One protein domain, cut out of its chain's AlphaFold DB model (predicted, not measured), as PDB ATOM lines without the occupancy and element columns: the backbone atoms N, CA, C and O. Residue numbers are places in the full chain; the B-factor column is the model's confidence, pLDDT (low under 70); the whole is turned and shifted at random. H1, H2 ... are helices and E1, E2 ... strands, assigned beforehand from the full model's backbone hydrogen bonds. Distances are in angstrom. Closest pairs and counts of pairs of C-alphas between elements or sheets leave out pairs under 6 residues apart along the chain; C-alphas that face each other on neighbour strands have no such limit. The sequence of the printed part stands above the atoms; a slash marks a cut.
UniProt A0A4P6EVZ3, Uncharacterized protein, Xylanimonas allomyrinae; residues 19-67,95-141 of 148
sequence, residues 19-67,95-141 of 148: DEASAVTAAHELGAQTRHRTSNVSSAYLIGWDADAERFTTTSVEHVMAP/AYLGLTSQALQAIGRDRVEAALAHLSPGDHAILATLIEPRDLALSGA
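What this domain is: This is residues 19 to 67 and 95 to 141 of the 148 residues of an uncharacterized protein of Xylanimonas allomyrinae (UniProt A0A4P6EVZ3). A strongly twisted sheet of three strands, E1, E2 and E3, has the one long helix, H1, packed along one face, making two layers. Two short helices, H2 and H3, only graze the sheet, which lies between them and H1, and the last residues, 136 to 141, fold back beside H1. The printed part has 96 residues, with three named helices and three named strands in the order H1, E1, E2, H2, H3, E3; the class is mixed, helices and strands. The sheet's order is E2, E1, E3, all antiparallel. The whole is compact, with a radius of gyration of the C-alphas of 13.1 A and spans of 37 by 27 by 21 A.

How they stand to each other: H1, residues 20 to 35, is on the sheet at a height over the sheet of 9.6 A. It lies over E1, residues 41 to 50, and E3, residues 124 to 130, and runs along the strands, at 8 degrees to E1 on the local plane. The closest C-alphas of H1 and E1 are those of Thr 34 and Val 41, 6.7 A apart; those of H1 and E3 are Glu 20 and His 124, 5.8 A apart. E1 and E2, residues 55 to 60, form an antiparallel hairpin, with N 48 and O 57 within hydrogen-bond range at 3.0 A. E1, an inner strand, is also antiparallel to E3, where N 45 and O 127 are 2.8 A apart. H2, residues 102 to 105, grazes the sheet with residues 103 to 104, and H3, residues 109 to 116, with residues 112 to 116. H2 and H3 are close but not clearly touching: the C-alphas of Leu 104 and Val 112, their closest, are 7.4 A apart. H1 is apart from both. Every O i to N i+4 pair is within hydrogen-bond range in H1 and H3; H2 is too short for such a pair, and its one O i to N i+3 pair is not within range.

Where its parts are: H1 begins at C-alpha 20, (145.170, 166.214, 126.372), and is 22.4 A long. E1 is 26.0 A long, E2 16.8 A and H3 10.5 A. H2 has four residues. E3 is 19.5 A long and ends at C-alpha 130, (124.078, 158.183, 127.426).

The domain as a whole: The C-alphas of Arg 37 and Asp 52, the two farthest apart, are 38.3 A from each other. Residues 68 to 94 are not printed, and C-alphas 67 and 95 stand 30.5 A apart across this cut. Of the links that are printed whole, none is long. The mean pLDDT of the printed part is 71.9; 29 residues are under 70, among them 95 to 106.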
ATOM      1  N   ASP A  19     145.046 165.677 121.460       85.38
ATOM      2  CA  ASP A  19     145.871 166.088 122.593       85.38
ATOM      3  C   ASP A  19     145.056 166.178 123.896       85.38
ATOM      4  O   ASP A  19     143.823 166.280 123.882       85.38
ATOM      5  N   GLU A  20     145.762 166.161 125.031       82.81
ATOM      6  CA  GLU A  20     145.170 166.214 126.372       82.81
ATOM      7  C   GLU A  20     144.378 167.503 126.612       82.81
ATOM      8  O   GLU A  20     143.295 167.461 127.193       82.81
ATOM      9  N   ALA A  21     144.875 168.654 126.149       82.62
ATOM     10  CA  ALA A  21     144.256 169.946 126.429       82.62
ATOM     11  C   ALA A  21     142.893 170.082 125.733       82.62
ATOM     12  O   ALA A  21     141.930 170.566 126.341       82.62
ATOM     13  N   SER A  22     142.787 169.602 124.493       85.56
ATOM     14  CA  SER A  22     141.531 169.512 123.745       85.56
ATOM     15  C   SER A  22     140.529 168.600 124.457       85.56
ATOM     16  O   SER A  22     139.374 168.981 124.658       85.56
ATOM     17  N   ALA A  23     140.981 167.434 124.920       82.62
ATOM     18  CA  ALA A  23     140.137 166.475 125.628       82.62
ATOM     19  C   ALA A  23     139.663 167.003 126.997       82.62
ATOM     20  O   ALA A  23     138.496 166.861 127.357       82.62
ATOM     21  N   VAL A  24     140.535 167.679 127.752       83.19
ATOM     22  CA  VAL A  24     140.189 168.321 129.032       83.19
ATOM     23  C   VAL A  24     139.190 169.458 128.822       83.19
ATOM     24  O   VAL A  24     138.213 169.568 129.564       83.19
ATOM     25  N   THR A  25     139.381 170.280 127.789       85.25
ATOM     26  CA  THR A  25     138.441 171.358 127.440       85.25
ATOM     27  C   THR A  25     137.061 170.788 127.116       85.25
ATOM     28  O   THR A  25     136.067 171.219 127.701       85.25
ATOM     29  N   ALA A  26     136.997 169.757 126.272       86.31
ATOM     30  CA  ALA A  26     135.753 169.066 125.944       86.31
ATOM     31  C   ALA A  26     135.094 168.414 127.174       86.31
ATOM     32  O   ALA A  26     133.872 168.439 127.310       86.31
ATOM     33  N   ALA A  27     135.878 167.881 128.115       84.75
ATOM     34  CA  ALA A  27     135.362 167.342 129.371       84.75
ATOM     35  C   ALA A  27     134.731 168.439 130.247       84.75
ATOM     36  O   ALA A  27     133.664 168.233 130.832       84.75
ATOM     37  N   HIS A  28     135.337 169.627 130.306       82.81
ATOM     38  CA  HIS A  28     134.744 170.781 130.983       82.81
ATOM     39  C   HIS A  28     133.455 171.258 130.301       82.81
ATOM     40  O   HIS A  28     132.478 171.545 131.000       82.81
ATOM     41  N   GLU A  29     133.420 171.301 128.964       83.94
ATOM     42  CA  GLU A  29     132.205 171.603 128.192       83.94
ATOM     43  C   GLU A  29     131.092 170.598 128.510       83.94
ATOM     44  O   GLU A  29     129.973 170.991 128.846       83.94
ATOM     45  N   LEU A  30     131.414 169.305 128.493       82.88
ATOM     46  CA  LEU A  30     130.492 168.219 128.810       82.88
ATOM     47  C   LEU A  30     129.939 168.327 130.239       82.88
ATOM     48  O   LEU A  30     128.730 168.214 130.458       82.88
ATOM     49  N   GLY A  31     130.805 168.597 131.218       76.38
ATOM     50  CA  GLY A  31     130.403 168.827 132.606       76.38
ATOM     51  C   GLY A  31     129.486 170.045 132.753       76.38
ATOM     52  O   GLY A  31     128.482 169.984 133.467       76.38
ATOM     53  N   ALA A  32     129.771 171.140 132.043       77.25
ATOM     54  CA  ALA A  32     128.924 172.331 132.037       77.25
ATOM     55  C   ALA A  32     127.544 172.050 131.418       77.25
ATOM     56  O   ALA A  32     126.524 172.378 132.027       77.25
ATOM     57  N   GLN A  33     127.489 171.382 130.264       76.38
ATOM     58  CA  GLN A  33     126.230 171.010 129.606       76.38
ATOM     59  C   GLN A  33     125.378 170.078 130.481       76.38
ATOM     60  O   GLN A  33     124.165 170.257 130.610       76.38
ATOM     61  N   THR A  34     126.010 169.123 131.160       73.06
ATOM     62  CA  THR A  34     125.305 168.205 132.068       73.06
ATOM     63  C   THR A  34     124.717 168.948 133.271       73.06
ATOM     64  O   THR A  34     123.548 168.758 133.613       73.06
ATOM     65  N   ARG A  35     125.464 169.892 133.867       68.00
ATOM     66  CA  ARG A  35     124.957 170.754 134.956       68.00
ATOM     67  C   ARG A  35     123.744 171.587 134.537       68.00
ATOM     68  O   ARG A  35     122.849 171.807 135.351       68.00
ATOM     69  N   HIS A  36     123.693 172.036 133.286       67.06
ATOM     70  CA  HIS A  36     122.561 172.790 132.745       67.06
ATOM     71  C   HIS A  36     121.384 171.903 132.297       67.06
ATOM     72  O   HIS A  36     120.408 172.430 131.765       67.06
ATOM     73  N   ARG A  37     121.436 170.581 132.550       61.97
ATOM     74  CA  ARG A  37     120.471 169.570 132.072       61.97
ATOM     75  C   ARG A  37     120.268 169.598 130.555       61.97
ATOM     76  O   ARG A  37     119.193 169.268 130.064       61.97
ATOM     77  N   THR A  38     121.286 170.019 129.812       58.84
ATOM     78  CA  THR A  38     121.245 170.030 128.346       58.84
ATOM     79  C   THR A  38     121.876 168.781 127.740       58.84
ATOM     80  O   THR A  38     121.769 168.591 126.533       58.84
ATOM     81  N   SER A  39     122.508 167.925 128.551       60.72
ATOM     82  CA  SER A  39     123.043 166.627 128.128       60.72
ATOM     83  C   SER A  39     122.286 165.476 128.809       60.72
ATOM     84  O   SER A  39     121.867 165.584 129.962       60.72
ATOM     85  N   ASN A  40     122.144 164.361 128.089       70.06
ATOM     86  CA  ASN A  40     121.564 163.108 128.586       70.06
ATOM     87  C   ASN A  40     122.656 162.132 129.050       70.06
ATOM     88  O   ASN A  40     122.552 160.924 128.849       70.06
ATOM     89  N   VAL A  41     123.752 162.658 129.592       73.62
ATOM     90  CA  VAL A  41     124.941 161.871 129.917       73.62
ATOM     91  C   VAL A  41     124.858 161.422 131.376       73.62
ATOM     92  O   VAL A  41     124.713 162.257 132.266       73.62
ATOM     93  N   SER A  42     124.938 160.112 131.613       74.19
ATOM     94  CA  SER A  42     124.844 159.484 132.945       74.19
ATOM     95  C   SER A  42     126.198 159.392 133.654       74.19
ATOM     96  O   SER A  42     126.313 159.552 134.874       74.19
ATOM     97  N   SER A  43     127.250 159.125 132.879       76.19
ATOM     98  CA  SER A  43     128.635 159.110 133.340       76.19
ATOM     99  C   SER A  43     129.577 159.450 132.194       76.19
ATOM    100  O   SER A  43     129.283 159.124 131.045       76.19
ATOM    101  N   ALA A  44     130.702 160.101 132.497       80.38
ATOM    102  CA  ALA A  44     131.763 160.346 131.528       80.38
ATOM    103  C   ALA A  44     133.148 160.265 132.174       80.38
ATOM    104  O   ALA A  44     133.351 160.669 133.325       80.38
ATOM    105  N   TYR A  45     134.106 159.775 131.395       81.44
ATOM    106  CA  TYR A  45     135.487 159.540 131.786       81.44
ATOM    107  C   TYR A  45     136.416 160.050 130.694       81.44
ATOM    108  O   TYR A  45     136.246 159.718 129.527       81.44
ATOM    109  N   LEU A  46     137.414 160.829 131.083       81.25
ATOM    110  CA  LEU A  46     138.558 161.173 130.257       81.25
ATOM    111  C   LEU A  46     139.550 160.005 130.282       81.25
ATOM    112  O   LEU A  46     139.888 159.512 131.357       81.25
ATOM    113  N   ILE A  47     140.014 159.579 129.118       82.12
ATOM    114  CA  ILE A  47     140.949 158.478 128.907       82.12
ATOM    115  C   ILE A  47     142.147 159.029 128.137       82.12
ATOM    116  O   ILE A  47     141.961 159.658 127.103       82.12
ATOM    117  N   GLY A  48     143.365 158.802 128.611       78.50
ATOM    118  CA  GLY A  48     144.584 159.114 127.860       78.50
ATOM    119  C   GLY A  48     145.371 157.843 127.581       78.50
ATOM    120  O   GLY A  48     145.526 157.024 128.488       78.50
ATOM    121  N   TRP A  49     145.865 157.655 126.359       78.62
ATOM    122  CA  TRP A  49     146.862 156.624 126.080       78.62
ATOM    123  C   TRP A  49     148.265 157.201 126.292       78.62
ATOM    124  O   TRP A  49     148.761 157.982 125.480       78.62
ATOM    125  N   ASP A  50     148.939 156.750 127.347       72.75
ATOM    126  CA  ASP A  50     150.352 157.024 127.605       72.75
ATOM    127  C   ASP A  50     151.209 156.062 126.768       72.75
ATOM    128  O   ASP A  50     151.277 154.859 127.040       72.75
ATOM    129  N   ALA A  51     151.806 156.585 125.693       71.19
ATOM    130  CA  ALA A  51     152.603 155.796 124.756       71.19
ATOM    131  C   ALA A  51     153.922 155.310 125.376       71.19
ATOM    132  O   ALA A  51     154.362 154.211 125.051       71.19
ATOM    133  N   ASP A  52     154.514 156.094 126.283       71.06
ATOM    134  CA  ASP A  52     155.796 155.773 126.919       71.06
ATOM    135  C   ASP A  52     155.640 154.666 127.967       71.06
ATOM    136  O   ASP A  52     156.521 153.821 128.129       71.06
ATOM    137  N   ALA A  53     154.511 154.658 128.679       67.19
ATOM    138  CA  ALA A  53     154.207 153.657 129.701       67.19
ATOM    139  C   ALA A  53     153.271 152.531 129.220       67.19
ATOM    140  O   ALA A  53     152.867 151.709 130.043       67.19
ATOM    141  N   GLU A  54     152.919 152.503 127.927       70.75
ATOM    142  CA  GLU A  54     152.023 151.522 127.286       70.75
ATOM    143  C   GLU A  54     150.730 151.264 128.083       70.75
ATOM    144  O   GLU A  54     150.299 150.126 128.277       70.75
ATOM    145  N   ARG A  55     150.112 152.333 128.596       67.94
ATOM    146  CA  ARG A  55     148.968 152.227 129.512       67.94
ATOM    147  C   ARG A  55     147.928 153.304 129.274       67.94
ATOM    148  O   ARG A  55     148.228 154.401 128.811       67.94
ATOM    149  N   PHE A  56     146.713 153.015 129.717       70.31
ATOM    150  CA  PHE A  56     145.654 154.007 129.795       70.31
ATOM    151  C   PHE A  56     145.649 154.717 131.147       70.31
ATOM    152  O   PHE A  56     145.732 154.089 132.205       70.31
ATOM    153  N   THR A  57     145.481 156.031 131.115       72.06
ATOM    154  CA  THR A  57     145.077 156.831 132.268       72.06
ATOM    155  C   THR A  57     143.577 157.077 132.189       72.06
ATOM    156  O   THR A  57     143.008 157.164 131.100       72.06
ATOM    157  N   THR A  58     142.898 157.141 133.333       71.81
ATOM    158  CA  THR A  58     141.469 157.465 133.358       71.81
ATOM    159  C   THR A  58     141.146 158.437 134.479       71.81
ATOM    160  O   THR A  58     141.548 158.244 135.628       71.81
ATOM    161  N   THR A  59     140.361 159.457 134.144       73.62
ATOM    162  CA  THR A  59     139.920 160.501 135.066       73.62
ATOM    163  C   THR A  59     138.422 160.728 134.892       73.62
ATOM    164  O   THR A  59     137.941 160.913 133.781       73.62
ATOM    165  N   SER A  60     137.649 160.711 135.978       71.19
ATOM    166  CA  SER A  60     136.208 160.995 135.907       71.19
ATOM    167  C   SER A  60     135.947 162.455 135.537       71.19
ATOM    168  O   SER A  60     136.564 163.347 136.124       71.19
ATOM    169  N   VAL A  61     134.986 162.712 134.649       71.56
ATOM    170  CA  VAL A  61     134.534 164.078 134.355       71.56
ATOM    171  C   VAL A  61     133.629 164.552 135.492       71.56
ATOM    172  O   VAL A  61     132.565 163.979 135.749       71.56
ATOM    173  N   GLU A  62     134.064 165.587 136.211       65.25
ATOM    174  CA  GLU A  62     133.320 166.121 137.352       65.25
ATOM    175  C   GLU A  62     131.888 166.526 136.945       65.25
ATOM    176  O   GLU A  62     131.665 167.124 135.895       65.25
ATOM    177  N   HIS A  63     130.911 166.234 137.812       60.56
ATOM    178  CA  HIS A  63     129.476 166.546 137.649       60.56
ATOM    179  C   HIS A  63     128.706 165.795 136.564       60.56
ATOM    180  O   HIS A  63     127.493 165.981 136.483       60.56
ATOM    181  N   VAL A  64     129.362 164.937 135.783       55.47
ATOM    182  CA  VAL A  64     128.658 164.040 134.858       55.47
ATOM    183  C   VAL A  64     128.200 162.762 135.561       55.47
ATOM    184  O   VAL A  64     127.235 162.152 135.141       55.47
ATOM    185  N   MET A  65     128.831 162.380 136.676       54.47
ATOM    186  CA  MET A  65     128.410 161.226 137.473       54.47
ATOM    187  C   MET A  65     127.080 161.490 138.197       54.47
ATOM    188  O   MET A  65     127.007 162.365 139.067       54.47
ATOM    189  N   ALA A  66     126.055 160.681 137.906       44.31
ATOM    190  CA  ALA A  66     124.879 160.561 138.767       44.31
ATOM    191  C   ALA A  66     125.300 160.151 140.201       44.31
ATOM    192  O   ALA A  66     126.274 159.410 140.373       44.31
ATOM    193  N   PRO A  67     124.605 160.619 141.257       40.00
ATOM    194  CA  PRO A  67     125.000 160.428 142.651       40.00
ATOM    195  C   PRO A  67     124.711 158.995 143.130       40.00
ATOM    196  O   PRO A  67     123.901 158.784 144.026       40.00
ATOM    197  N   ALA A  95     145.781 144.169 126.572       36.78
ATOM    198  CA  ALA A  95     146.384 144.418 127.878       36.78
ATOM    199  C   ALA A  95     145.260 144.592 128.912       36.78
ATOM    200  O   ALA A  95     144.958 145.667 129.427       36.78
ATOM    201  N   TYR A  96     144.597 143.462 129.149       42.22
ATOM    202  CA  TYR A  96     143.888 143.080 130.355       42.22
ATOM    203  C   TYR A  96     144.598 143.688 131.576       42.22
ATOM    204  O   TYR A  96     145.806 143.520 131.712       42.22
ATOM    205  N   LEU A  97     143.820 144.268 132.501       39.16
ATOM    206  CA  LEU A  97     144.199 144.735 133.854       39.16
ATOM    207  C   LEU A  97     144.309 146.262 134.036       39.16
ATOM    208  O   LEU A  97     145.305 146.797 134.513       39.16
ATOM    209  N   GLY A  98     143.187 146.940 133.781       39.16
ATOM    210  CA  GLY A  98     142.879 148.272 134.316       39.16
ATOM    211  C   GLY A  98     141.400 148.475 134.698       39.16
ATOM    212  O   GLY A  98     140.974 149.584 134.993       39.16
ATOM    213  N   LEU A  99     140.581 147.417 134.715       41.16
ATOM    214  CA  LEU A  99     139.153 147.470 135.074       41.16
ATOM    215  C   LEU A  99     138.932 147.600 136.596       41.16
ATOM    216  O   LEU A  99     138.156 146.850 137.178       41.16
ATOM    217  N   THR A 100     139.642 148.499 137.283       44.94
ATOM    218  CA  THR A 100     139.558 148.657 138.752       44.94
ATOM    219  C   THR A 100     138.826 149.916 139.206       44.94
ATOM    220  O   THR A 100     138.557 150.068 140.396       44.94
ATOM    221  N   SER A 101     138.411 150.790 138.289       51.84
ATOM    222  CA  SER A 101     137.353 151.748 138.603       51.84
ATOM    223  C   SER A 101     136.033 150.977 138.658       51.84
ATOM    224  O   SER A 101     135.541 150.531 137.622       51.84
ATOM    225  N   GLN A 102     135.442 150.823 139.849       52.03
ATOM    226  CA  GLN A 102     134.078 150.284 140.019       52.03
ATOM    227  C   GLN A 102     133.071 150.948 139.062       52.03
ATOM    228  O   GLN A 102     132.082 150.338 138.672       52.03
ATOM    229  N   ALA A 103     133.358 152.181 138.645       53.31
ATOM    230  CA  ALA A 103     132.528 152.961 137.749       53.31
ATOM    231  C   ALA A 103     132.630 152.510 136.272       53.31
ATOM    232  O   ALA A 103     131.624 152.510 135.576       53.31
ATOM    233  N   LEU A 104     133.796 152.035 135.809       61.16
ATOM    234  CA  LEU A 104     133.928 151.417 134.477       61.16
ATOM    235  C   LEU A 104     133.407 149.975 134.453       61.16
ATOM    236  O   LEU A 104     132.917 149.519 133.426       61.16
ATOM    237  N   GLN A 105     133.471 149.256 135.580       62.91
ATOM    238  CA  GLN A 105     132.859 147.925 135.679       62.91
ATOM    239  C   GLN A 105     131.341 147.976 135.468       62.91
ATOM    240  O   GLN A 105     130.793 147.056 134.866       62.91
ATOM    241  N   ALA A 106     130.682 149.060 135.897       62.91
ATOM    242  CA  ALA A 106     129.253 149.274 135.673       62.91
ATOM    243  C   ALA A 106     128.880 149.419 134.183       62.91
ATOM    244  O   ALA A 106     127.762 149.090 133.811       62.91
ATOM    245  N   ILE A 107     129.815 149.853 133.327       70.69
ATOM    246  CA  ILE A 107     129.611 149.963 131.868       70.69
ATOM    247  C   ILE A 107     129.654 148.587 131.183       70.69
ATOM    248  O   ILE A 107     129.090 148.395 130.107       70.69
ATOM    249  N   GLY A 108     130.315 147.617 131.810       70.75
ATOM    250  CA  GLY A 108     130.595 146.318 131.220       70.75
ATOM    251  C   GLY A 108     131.960 146.295 130.540       70.75
ATOM    252  O   GLY A 108     132.321 147.154 129.734       70.75
ATOM    253  N   ARG A 109     132.728 145.262 130.880       70.94
ATOM    254  CA  ARG A 109     134.091 145.038 130.398       70.94
ATOM    255  C   ARG A 109     134.200 145.078 128.874       70.94
ATOM    256  O   ARG A 109     135.047 145.796 128.356       70.94
ATOM    257  N   ASP A 110     133.355 144.321 128.185       72.75
ATOM    258  CA  ASP A 110     133.482 144.099 126.742       72.75
ATOM    259  C   ASP A 110     133.244 145.392 125.954       72.75
ATOM    260  O   ASP A 110     133.918 145.666 124.964       72.75
ATOM    261  N   ARG A 111     132.332 146.241 126.444       76.38
ATOM    262  CA  ARG A 111     132.014 147.538 125.833       76.38
ATOM    263  C   ARG A 111     133.147 148.540 126.032       76.38
ATOM    264  O   ARG A 111     133.497 149.270 125.107       76.38
ATOM    265  N   VAL A 112     133.764 148.542 127.217       75.56
ATOM    266  CA  VAL A 112     134.967 149.342 127.480       75.56
ATOM    267  C   VAL A 112     136.128 148.859 126.610       75.56
ATOM    268  O   VAL A 112     136.788 149.682 125.988       75.56
ATOM    269  N   GLU A 113     136.363 147.550 126.504       75.62
ATOM    270  CA  GLU A 113     137.413 146.998 125.635       75.62
ATOM    271  C   GLU A 113     137.181 147.360 124.160       75.62
ATOM    272  O   GLU A 113     138.114 147.806 123.492       75.62
ATOM    273  N   ALA A 114     135.939 147.272 123.675       79.25
ATOM    274  CA  ALA A 114     135.574 147.722 122.334       79.25
ATOM    275  C   ALA A 114     135.862 149.219 122.128       79.25
ATOM    276  O   ALA A 114     136.386 149.605 121.086       79.25
ATOM    277  N   ALA A 115     135.593 150.063 123.132       81.69
ATOM    278  CA  ALA A 115     135.910 151.489 123.074       81.69
ATOM    279  C   ALA A 115     137.416 151.748 123.001       81.69
ATOM    280  O   ALA A 115     137.888 152.498 122.145       81.69
ATOM    281  N   LEU A 116     138.178 151.108 123.884       80.38
ATOM    282  CA  LEU A 116     139.626 151.278 123.971       80.38
ATOM    283  C   LEU A 116     140.345 150.763 122.720       80.38
ATOM    284  O   LEU A 116     141.362 151.335 122.336       80.38
ATOM    285  N   ALA A 117     139.794 149.754 122.038       82.50
ATOM    286  CA  ALA A 117     140.330 149.239 120.778       82.50
ATOM    287  C   ALA A 117     140.341 150.280 119.642       82.50
ATOM    288  O   ALA A 117     141.052 150.103 118.652       82.50
ATOM    289  N   HIS A 118     139.579 151.369 119.766       83.38
ATOM    290  CA  HIS A 118     139.631 152.462 118.803       83.38
ATOM    291  C   HIS A 118     140.790 153.431 119.050       83.38
ATOM    292  O   HIS A 118     141.129 154.176 118.131       83.38
ATOM    293  N   LEU A 119     141.407 153.446 120.231       80.12
ATOM    294  CA  LEU A 119     142.430 154.424 120.601       80.12
ATOM    295  C   LEU A 119     143.824 154.000 120.133       80.12
ATOM    296  O   LEU A 119     144.183 152.825 120.181       80.12
ATOM    297  N   SER A 120     144.605 154.973 119.671       82.88
ATOM    298  CA  SER A 120     146.008 154.798 119.284       82.88
ATOM    299  C   SER A 120     146.952 155.402 120.325       82.88
ATOM    300  O   SER A 120     146.537 156.256 121.108       82.88
ATOM    301  N   PRO A 121     148.239 155.008 120.335       79.12
ATOM    302  CA  PRO A 121     149.199 155.611 121.240       79.12
ATOM    303  C   PRO A 121     149.302 157.133 121.108       79.12
ATOM    304  O   PRO A 121     149.564 157.637 120.019       79.12
ATOM    305  N   GLY A 122     149.104 157.848 122.224       77.62
ATOM    306  CA  GLY A 122     149.057 159.314 122.279       77.62
ATOM    307  C   GLY A 122     147.657 159.923 122.122       77.62
ATOM    308  O   GLY A 122     147.494 161.122 122.358       77.62
ATOM    309  N   ASP A 123     146.641 159.124 121.776       84.75
ATOM    310  CA  ASP A 123     145.258 159.600 121.708       84.75
ATOM    311  C   ASP A 123     144.713 159.918 123.103       84.75
ATOM    312  O   ASP A 123     144.991 159.236 124.097       84.75
ATOM    313  N   HIS A 124     143.845 160.923 123.147       84.62
ATOM    314  CA  HIS A 124     143.034 161.247 124.312       84.62
ATOM    315  C   HIS A 124     141.569 161.070 123.946       84.62
ATOM    316  O   HIS A 124     141.184 161.287 122.803       84.62
ATOM    317  N   ALA A 125     140.728 160.654 124.879       87.69
ATOM    318  CA  ALA A 125     139.337 160.373 124.589       87.69
ATOM    319  C   ALA A 125     138.415 160.661 125.762       87.69
ATOM    320  O   ALA A 125     138.827 160.659 126.915       87.69
ATOM    321  N   ILE A 126     137.142 160.880 125.465       87.50
ATOM    322  CA  ILE A 126     136.074 160.912 126.454       87.50
ATOM    323  C   ILE A 126     135.171 159.724 126.175       87.50
ATOM    324  O   ILE A 126     134.620 159.609 125.085       87.50
ATOM    325  N   LEU A 127     135.022 158.855 127.166       87.25
ATOM    326  CA  LEU A 127     134.071 157.758 127.170       87.25
ATOM    327  C   LEU A 127     132.877 158.148 128.028       87.25
ATOM    328  O   LEU A 127     133.049 158.395 129.221       87.25
ATOM    329  N   ALA A 128     131.682 158.183 127.455       85.56
ATOM    330  CA  ALA A 128     130.474 158.504 128.195       85.56
ATOM    331  C   ALA A 128     129.343 157.512 127.948       85.56
ATOM    332  O   ALA A 128     129.222 156.936 126.872       85.56
ATOM    333  N   THR A 129     128.497 157.353 128.958       82.25
ATOM    334  CA  THR A 129     127.231 156.621 128.864       82.25
ATOM    335  C   THR A 129     126.091 157.613 128.721       82.25
ATOM    336  O   THR A 129     126.018 158.616 129.439       82.25
ATOM    337  N   LEU A 130     125.217 157.346 127.761       77.12
ATOM    338  CA  LEU A 130     124.078 158.183 127.426       77.12
ATOM    339  C   LEU A 130     122.786 157.462 127.805       77.12
ATOM    340  O   LEU A 130     122.573 156.331 127.383       77.12
ATOM    341  N   ILE A 131     121.916 158.168 128.528       72.00
ATOM    342  CA  ILE A 131     120.569 157.708 128.896       72.00
ATOM    343  C   ILE A 131     119.659 157.683 127.656       72.00
ATOM    344  O   ILE A 131     118.766 156.852 127.543       72.00
ATOM    345  N   GLU A 132     119.893 158.593 126.702       67.75
ATOM    346  CA  GLU A 132     119.241 158.583 125.390       67.75
ATOM    347  C   GLU A 132     120.278 158.848 124.288       67.75
ATOM    348  O   GLU A 132     121.121 159.742 124.453       67.75
ATOM    349  N   PRO A 133     120.187 158.167 123.134       61.44
ATOM    350  CA  PRO A 133     121.046 158.421 121.985       61.44
ATOM    351  C   PRO A 133     120.666 159.761 121.341       61.44
ATOM    352  O   PRO A 133     119.837 159.840 120.437       61.44
ATOM    353  N   ARG A 134     121.262 160.849 121.828       65.69
ATOM    354  CA  ARG A 134     121.240 162.156 121.162       65.69
ATOM    355  C   ARG A 134     122.598 162.459 120.556       65.69
ATOM    356  O   ARG A 134     123.630 162.048 121.089       65.69
ATOM    357  N   ASP A 135     122.580 163.218 119.467       66.62
ATOM    358  CA  ASP A 135     123.785 163.752 118.843       66.62
ATOM    359  C   ASP A 135     124.399 164.826 119.737       66.62
ATOM    360  O   ASP A 135     124.037 166.002 119.706       66.62
ATOM    361  N   LEU A 136     125.312 164.374 120.587       73.88
ATOM    362  CA  LEU A 136     126.146 165.212 121.421       73.88
ATOM    363  C   LEU A 136     127.514 165.328 120.752       73.88
ATOM    364  O   LEU A 136     128.336 164.422 120.853       73.88
ATOM    365  N   ALA A 137     127.748 166.440 120.064       77.94
ATOM    366  CA  ALA A 137     129.055 166.744 119.501       77.94
ATOM    367  C   ALA A 137     129.907 167.493 120.534       77.94
ATOM    368  O   ALA A 137     129.451 168.474 121.126       77.94
ATOM    369  N   LEU A 138     131.149 167.046 120.726       81.94
ATOM    370  CA  LEU A 138     132.144 167.741 121.539       81.94
ATOM    371  C   LEU A 138     133.140 168.473 120.645       81.94
ATOM    372  O   LEU A 138     133.663 167.914 119.676       81.94
ATOM    373  N   SER A 139     133.407 169.733 120.976       83.50
ATOM    374  CA  SER A 139     134.333 170.577 120.225       83.50
ATOM    375  C   SER A 139     135.738 169.973 120.241       83.50
ATOM    376  O   SER A 139     136.241 169.584 121.291       83.50
ATOM    377  N   GLY A 140     136.388 169.902 119.078       82.31
ATOM    378  CA  GLY A 140     137.763 169.402 118.966       82.31
ATOM    379  C   GLY A 140     137.905 167.879 118.892       82.31
ATOM    380  O   GLY A 140     139.030 167.394 118.771       82.31
ATOM    381  N   ALA A 141     136.802 167.121 118.908       86.62
ATOM    382  CA  ALA A 141     136.852 165.690 118.635       86.62
ATOM    383  C   ALA A 141     137.247 165.443 117.167       86.62
ATOM    384  O   ALA A 141     136.627 165.969 116.242       86.62
TER     385      ALA A 141